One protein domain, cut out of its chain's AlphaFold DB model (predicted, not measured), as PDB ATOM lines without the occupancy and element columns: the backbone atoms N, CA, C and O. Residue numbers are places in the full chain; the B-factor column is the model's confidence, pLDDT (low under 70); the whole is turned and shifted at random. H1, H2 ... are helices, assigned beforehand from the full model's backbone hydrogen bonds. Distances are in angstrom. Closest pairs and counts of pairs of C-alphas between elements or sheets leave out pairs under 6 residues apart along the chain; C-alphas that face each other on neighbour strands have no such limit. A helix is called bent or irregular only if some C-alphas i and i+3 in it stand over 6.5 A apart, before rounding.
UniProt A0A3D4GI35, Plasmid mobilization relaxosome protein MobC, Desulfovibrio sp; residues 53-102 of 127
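This is residues 53 to 102 of the 127 residues of the protein "Plasmid mobilization relaxosome protein MobC" of Desulfovibrio sp (UniProt A0A3D4GI35). Two long helices, H1 and H2, make a narrow, open V: the chain goes out along H1, turns in a tight link and comes back along H2, with the two helices near each other only close to the link. The free arms of the V are residues 53 to 67 of H1 and residues 92 to 101 of H2. The printed part has 50 residues with two named helices, H1 then H2, and no named strand; the class is all helix. The whole is loose, with a radius of gyration of the C-alphas of 13.4 A, and flat, spanning 41 by 24 by 6 A.

H1, residues 53 to 77, and H2, residues 81 to 101, are close but not clearly touching, with 1 pair of C-alphas within 8 A. That closest pair is Ala 75 and Ala 84, whose C-alphas are 5.7 A apart. The helices run opposite ways at a shallow tilt of 20 degrees, and their centres are 15.6 A apart. In H1 and H2 every O i to N i+4 pair is within hydrogen-bond range.

H1 begins at C-alpha 53, at (-43.950, -8.335, 34.061), and ends at C-alpha 77, at (-16.303, 11.961, 45.978), a length of 36.3 A. H2 begins at C-alpha 81 and ends at C-alpha 101, at (-35.112, 3.959, 20.702), a length of 30.8 A. Neither helix is bent.

The two C-alphas farthest apart are those of Leu 53 and Ser 80, at 41.1 A, while the C-alphas of Leu 53 and Ala 102, the first and last printed, are 18.3 A apart. The printed part has no cut, and the link from H1 to H2, 3 residues, is tight. The mean pLDDT of the printed part is 80.9; residues 78 to 82 are under 70.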
ATOM      1  N   LEU A  53     -44.581  -9.287  34.974       77.06
ATOM      2  CA  LEU A  53     -43.950  -8.335  34.061       77.06
ATOM      3  C   LEU A  53     -43.734  -6.968  34.729       77.06
ATOM      4  O   LEU A  53     -42.614  -6.463  34.759       77.06
ATOM      5  N   GLU A  54     -44.767  -6.394  35.350       74.75
ATOM      6  CA  GLU A  54     -44.656  -5.114  36.066       74.75
ATOM      7  C   GLU A  54     -43.674  -5.173  37.241       74.75
ATOM      8  O   GLU A  54     -42.987  -4.193  37.538       74.75
ATOM      9  N   LYS A  55     -43.589  -6.314  37.934       77.31
ATOM     10  CA  LYS A  55     -42.604  -6.510  39.007       77.31
ATOM     11  C   LYS A  55     -41.180  -6.485  38.470       77.31
ATOM     12  O   LYS A  55     -40.325  -5.856  39.092       77.31
ATOM     13  N   GLU A  56     -40.935  -7.151  37.346       81.69
ATOM     14  CA  GLU A  56     -39.611  -7.167  36.730       81.69
ATOM     15  C   GLU A  56     -39.235  -5.780  36.201       81.69
ATOM     16  O   GLU A  56     -38.134  -5.309  36.470       81.69
ATOM     17  N   HIS A  57     -40.175  -5.057  35.591       82.62
ATOM     18  CA  HIS A  57     -39.951  -3.673  35.173       82.62
ATOM     19  C   HIS A  57     -39.566  -2.764  36.355       82.62
ATOM     20  O   HIS A  57     -38.573  -2.038  36.306       82.62
ATOM     21  N   VAL A  58     -40.288  -2.860  37.475       85.25
ATOM     22  CA  VAL A  58     -39.963  -2.108  38.702       85.25
ATOM     23  C   VAL A  58     -38.585  -2.491  39.250       85.25
ATOM     24  O   VAL A  58     -37.844  -1.624  39.714       85.25
ATOM     25  N   ARG A  59     -38.211  -3.774  39.189       86.44
ATOM     26  CA  ARG A  59     -36.879  -4.242  39.600       86.44
ATOM     27  C   ARG A  59     -35.785  -3.677  38.693       86.44
ATOM     28  O   ARG A  59     -34.745  -3.259  39.199       86.44
ATOM     29  N   GLN A  60     -36.007  -3.640  37.383       87.56
ATOM     30  CA  GLN A  60     -35.069  -3.052  36.428       87.56
ATOM     31  C   GLN A  60     -34.867  -1.560  36.702       87.56
ATOM     32  O   GLN A  60     -33.724  -1.117  36.824       87.56
ATOM     33  N   LEU A  61     -35.948  -0.808  36.925       88.25
ATOM     34  CA  LEU A  61     -35.871   0.603  37.315       88.25
ATOM     35  C   LEU A  61     -35.078   0.800  38.615       88.25
ATOM     36  O   LEU A  61     -34.228   1.685  38.691       88.25
ATOM     37  N   ALA A  62     -35.295  -0.053  39.620       87.38
ATOM     38  CA  ALA A  62     -34.542   0.008  40.872       87.38
ATOM     39  C   ALA A  62     -33.034  -0.225  40.660       87.38
ATOM     40  O   ALA A  62     -32.214   0.464  41.270       87.38
ATOM     41  N   ARG A  63     -32.651  -1.150  39.768       88.88
ATOM     42  CA  ARG A  63     -31.240  -1.400  39.411       88.88
ATOM     43  C   ARG A  63     -30.618  -0.203  38.695       88.88
ATOM     44  O   ARG A  63     -29.507   0.193  39.038       88.88
ATOM     45  N   VAL A  64     -31.339   0.401  37.750       88.31
ATOM     46  CA  VAL A  64     -30.889   1.618  37.055       88.31
ATOM     47  C   VAL A  64     -30.684   2.764  38.049       88.31
ATOM     48  O   VAL A  64     -29.631   3.401  38.046       88.31
ATOM     49  N   GLY A  65     -31.637   2.980  38.960       88.44
ATOM     50  CA  GLY A  65     -31.522   3.998  40.005       88.44
ATOM     51  C   GLY A  65     -30.347   3.757  40.958       88.44
ATOM     52  O   GLY A  65     -29.646   4.700  41.324       88.44
ATOM     53  N   ALA A  66     -30.076   2.499  41.322       89.19
ATOM     54  CA  ALA A  66     -28.925   2.145  42.149       89.19
ATOM     55  C   ALA A  66     -27.596   2.500  41.464       89.19
ATOM     56  O   ALA A  66     -26.733   3.111  42.098       89.19
ATOM     57  N   ASN A  67     -27.462   2.189  40.174       89.12
ATOM     58  CA  ASN A  67     -26.280   2.532  39.382       89.12
ATOM     59  C   ASN A  67     -26.099   4.054  39.273       89.12
ATOM     60  O   ASN A  67     -24.999   4.563  39.487       89.12
ATOM     61  N   LEU A  68     -27.181   4.799  39.018       86.50
ATOM     62  CA  LEU A  68     -27.134   6.262  38.960       86.50
ATOM     63  C   LEU A  68     -26.704   6.866  40.303       86.50
ATOM     64  O   LEU A  68     -25.876   7.773  40.343       86.50
ATOM     65  N   ASN A  69     -27.208   6.328  41.414       88.62
ATOM     66  CA  ASN A  69     -26.829   6.774  42.752       88.62
ATOM     67  C   ASN A  69     -25.354   6.470  43.075       88.62
ATOM     68  O   ASN A  69     -24.686   7.256  43.745       88.62
ATOM     69  N   GLN A  70     -24.823   5.337  42.607       85.75
ATOM     70  CA  GLN A  70     -23.395   5.033  42.727       85.75
ATOM     71  C   GLN A  70     -22.549   6.031  41.936       85.75
ATOM     72  O   GLN A  70     -21.558   6.531  42.461       85.75
ATOM     73  N   LEU A  71     -22.970   6.365  40.718       82.69
ATOM     74  CA  LEU A  71     -22.262   7.314  39.870       82.69
ATOM     75  C   LEU A  71     -22.313   8.741  40.424       82.69
ATOM     76  O   LEU A  71     -21.301   9.433  40.421       82.69
ATOM     77  N   ALA A  72     -23.458   9.155  40.971       82.19
ATOM     78  CA  ALA A  72     -23.599  10.429  41.669       82.19
ATOM     79  C   ALA A  72     -22.674  10.496  42.893       82.19
ATOM     80  O   ALA A  72     -21.964  11.479  43.082       82.19
ATOM     81  N   ARG A  73     -22.620   9.426  43.698       84.25
ATOM     82  CA  ARG A  73     -21.679   9.330  44.824       84.25
ATOM     83  C   ARG A  73     -20.228   9.387  44.361       84.25
ATOM     84  O   ARG A  73     -19.456  10.135  44.941       84.25
ATOM     85  N   TRP A  74     -19.866   8.651  43.313       83.69
ATOM     86  CA  TRP A  74     -18.521   8.694  42.740       83.69
ATOM     87  C   TRP A  74     -18.161  10.110  42.267       83.69
ATOM     88  O   TRP A  74     -17.149  10.652  42.696       83.69
ATOM     89  N   ALA A  75     -19.029  10.759  41.489       75.88
ATOM     90  CA  ALA A  75     -18.805  12.122  41.008       75.88
ATOM     91  C   ALA A  75     -18.668  13.141  42.154       75.88
ATOM     92  O   ALA A  75     -17.858  14.062  42.074       75.88
ATOM     93  N   ASN A  76     -19.421  12.959  43.242       80.50
ATOM     94  CA  ASN A  76     -19.330  13.814  44.426       80.50
ATOM     95  C   ASN A  76     -18.047  13.572  45.245       80.50
ATOM     96  O   ASN A  76     -17.531  14.506  45.861       80.50
ATOM     97  N   THR A  77     -17.527  12.342  45.254       78.38
ATOM     98  CA  THR A  77     -16.303  11.961  45.978       78.38
ATOM     99  C   THR A  77     -15.035  12.352  45.212       78.38
ATOM    100  O   THR A  77     -14.082  12.849  45.811       78.38
ATOM    101  N   TYR A  78     -15.013  12.181  43.888       67.19
ATOM    102  CA  TYR A  78     -13.841  12.433  43.044       67.19
ATOM    103  C   TYR A  78     -13.976  13.792  42.333       67.19
ATOM    104  O   TYR A  78     -14.448  13.902  41.208       67.19
ATOM    105  N   LYS A  79     -13.553  14.864  43.020       61.72
ATOM    106  CA  LYS A  79     -13.684  16.286  42.619       61.72
ATOM    107  C   LYS A  79     -12.843  16.738  41.410       61.72
ATOM    108  O   LYS A  79     -12.761  17.943  41.150       61.72
ATOM    109  N   SER A  80     -12.205  15.837  40.660       68.00
ATOM    110  CA  SER A  80     -11.483  16.239  39.450       68.00
ATOM    111  C   SER A  80     -12.521  16.648  38.386       68.00
ATOM    112  O   SER A  80     -13.258  15.840  37.821       68.00
ATOM    113  N   ARG A  81     -12.666  17.963  38.168       65.94
ATOM    114  CA  ARG A  81     -13.717  18.548  37.310       65.94
ATOM    115  C   ARG A  81     -13.724  17.937  35.900       65.94
ATOM    116  O   ARG A  81     -14.783  17.809  35.297       65.94
ATOM    117  N   ALA A  82     -12.557  17.534  35.397       62.84
ATOM    118  CA  ALA A  82     -12.394  16.949  34.070       62.84
ATOM    119  C   ALA A  82     -13.005  15.539  33.940       62.84
ATOM    120  O   ALA A  82     -13.604  15.231  32.910       62.84
ATOM    121  N   GLU A  83     -12.900  14.689  34.964       70.38
ATOM    122  CA  GLU A  83     -13.444  13.324  34.917       70.38
ATOM    123  C   GLU A  83     -14.966  13.320  35.081       70.38
ATOM    124  O   GLU A  83     -15.664  12.621  34.345       70.38
ATOM    125  N   ALA A  84     -15.492  14.184  35.954       72.69
ATOM    126  CA  ALA A  84     -16.930  14.381  36.105       72.69
ATOM    127  C   ALA A  84     -17.591  14.843  34.790       72.69
ATOM    128  O   ALA A  84     -18.653  14.341  34.425       72.69
ATOM    129  N   ILE A  85     -16.940  15.742  34.036       74.94
ATOM    130  CA  ILE A  85     -17.434  16.211  32.728       74.94
ATOM    131  C   ILE A  85     -17.494  15.067  31.705       74.94
ATOM    132  O   ILE A  85     -18.477  14.958  30.972       74.94
ATOM    133  N   ARG A  86     -16.484  14.186  31.660       77.38
ATOM    134  CA  ARG A  86     -16.471  13.034  30.736       77.38
ATOM    135  C   ARG A  86     -17.584  12.037  31.045       77.38
ATOM    136  O   ARG A  86     -18.271  11.587  30.132       77.38
ATOM    137  N   VAL A  87     -17.789  11.732  32.326       78.12
ATOM    138  CA  VAL A  87     -18.882  10.858  32.773       78.12
ATOM    139  C   VAL A  87     -20.240  11.461  32.420       78.12
ATOM    140  O   VAL A  87     -21.099  10.769  31.878       78.12
ATOM    141  N   LEU A  88     -20.426  12.760  32.656       80.25
ATOM    142  CA  LEU A  88     -21.682  13.445  32.363       80.25
ATOM    143  C   LEU A  88     -21.979  13.478  30.855       80.25
ATOM    144  O   LEU A  88     -23.113  13.229  30.451       80.25
ATOM    145  N   ALA A  89     -20.961  13.693  30.015       81.88
ATOM    146  CA  ALA A  89     -21.097  13.619  28.561       81.88
ATOM    147  C   ALA A  89     -21.512  12.217  28.078       81.88
ATOM    148  O   ALA A  89     -22.364  12.104  27.195       81.88
ATOM    149  N   ALA A  90     -20.959  11.155  28.676       83.88
ATOM    150  CA  ALA A  90     -21.343   9.779  28.370       83.88
ATOM    151  C   ALA A  90     -22.785   9.467  28.812       83.88
ATOM    152  O   ALA A  90     -23.544   8.865  28.062       83.88
ATOM    153  N   LEU A  91     -23.212   9.921  29.992       85.19
ATOM    154  CA  LEU A  91     -24.607   9.758  30.425       85.19
ATOM    155  C   LEU A  91     -25.591  10.465  29.491       85.19
ATOM    156  O   LEU A  91     -26.643   9.913  29.171       85.19
ATOM    157  N   LEU A  92     -25.240  11.663  29.022       86.81
ATOM    158  CA  LEU A  92     -26.080  12.431  28.107       86.81
ATOM    159  C   LEU A  92     -26.201  11.752  26.732       86.81
ATOM    160  O   LEU A  92     -27.247  11.836  26.087       86.81
ATOM    161  N   SER A  93     -25.146  11.078  26.260       85.38
ATOM    162  CA  SER A  93     -25.213  10.304  25.015       85.38
ATOM    163  C   SER A  93     -26.091   9.061  25.172       85.38
ATOM    164  O   SER A  93     -26.900   8.792  24.282       85.38
ATOM    165  N   PHE A  94     -26.023   8.375  26.319       85.12
ATOM    166  CA  PHE A  94     -26.939   7.281  26.653       85.12
ATOM    167  C   PHE A  94     -28.396   7.746  26.733       85.12
ATOM    168  O   PHE A  94     -29.267   7.106  26.153       85.12
ATOM    169  N   GLU A  95     -28.675   8.879  27.383       87.06
ATOM    170  CA  GLU A  95     -30.029   9.447  27.449       87.06
ATOM    171  C   GLU A  95     -30.591   9.723  26.046       87.06
ATOM    172  O   GLU A  95     -31.738   9.389  25.743       87.06
ATOM    173  N   ARG A  96     -29.771  10.306  25.163       85.62
ATOM    174  CA  ARG A  96     -30.155  10.582  23.772       85.62
ATOM    175  C   ARG A  96     -30.402   9.306  22.972       85.62
ATOM    176  O   ARG A  96     -31.328   9.298  22.169       85.62
ATOM    177  N   ALA A  97     -29.604   8.258  23.171       83.62
ATOM    178  CA  ALA A  97     -29.817   6.960  22.530       83.62
ATOM    179  C   ALA A  97     -31.136   6.323  22.995       83.62
ATOM    180  O   ALA A  97     -31.985   6.018  22.167       83.62
ATOM    181  N   LEU A  98     -31.377   6.272  24.311       85.38
ATOM    182  CA  LEU A  98     -32.627   5.749  24.869       85.38
ATOM    183  C   LEU A  98     -33.861   6.508  24.363       85.38
ATOM    184  O   LEU A  98     -34.880   5.893  24.078       85.38
ATOM    185  N   LYS A  99     -33.780   7.837  24.211       84.94
ATOM    186  CA  LYS A  99     -34.872   8.650  23.647       84.94
ATOM    187  C   LYS A  99     -35.131   8.389  22.162       84.94
ATOM    188  O   LYS A  99     -36.264   8.557  21.728       84.94
ATOM    189  N   ARG A 100     -34.109   8.014  21.387       82.88
ATOM    190  CA  ARG A 100     -34.278   7.618  19.977       82.88
ATOM    191  C   ARG A 100     -34.977   6.270  19.876       82.88
ATOM    192  O   ARG A 100     -35.905   6.141  19.089       82.88
ATOM    193  N   ASP A 101     -34.568   5.321  20.709       76.31
ATOM    194  CA  ASP A 101     -35.112   3.959  20.702       76.31
ATOM    195  C   ASP A 101     -36.515   3.884  21.332       76.31
ATOM    196  O   ASP A 101     -37.292   2.990  21.014       76.31
ATOM    197  N   ALA A 102     -36.857   4.834  22.210       71.88
ATOM    198  CA  ALA A 102     -38.174   4.959  22.836       71.88
ATOM    199  C   ALA A 102     -39.176   5.819  22.038       71.88
ATOM    200  O   ALA A 102     -40.270   6.085  22.539       71.88
TER     201      ALA A 102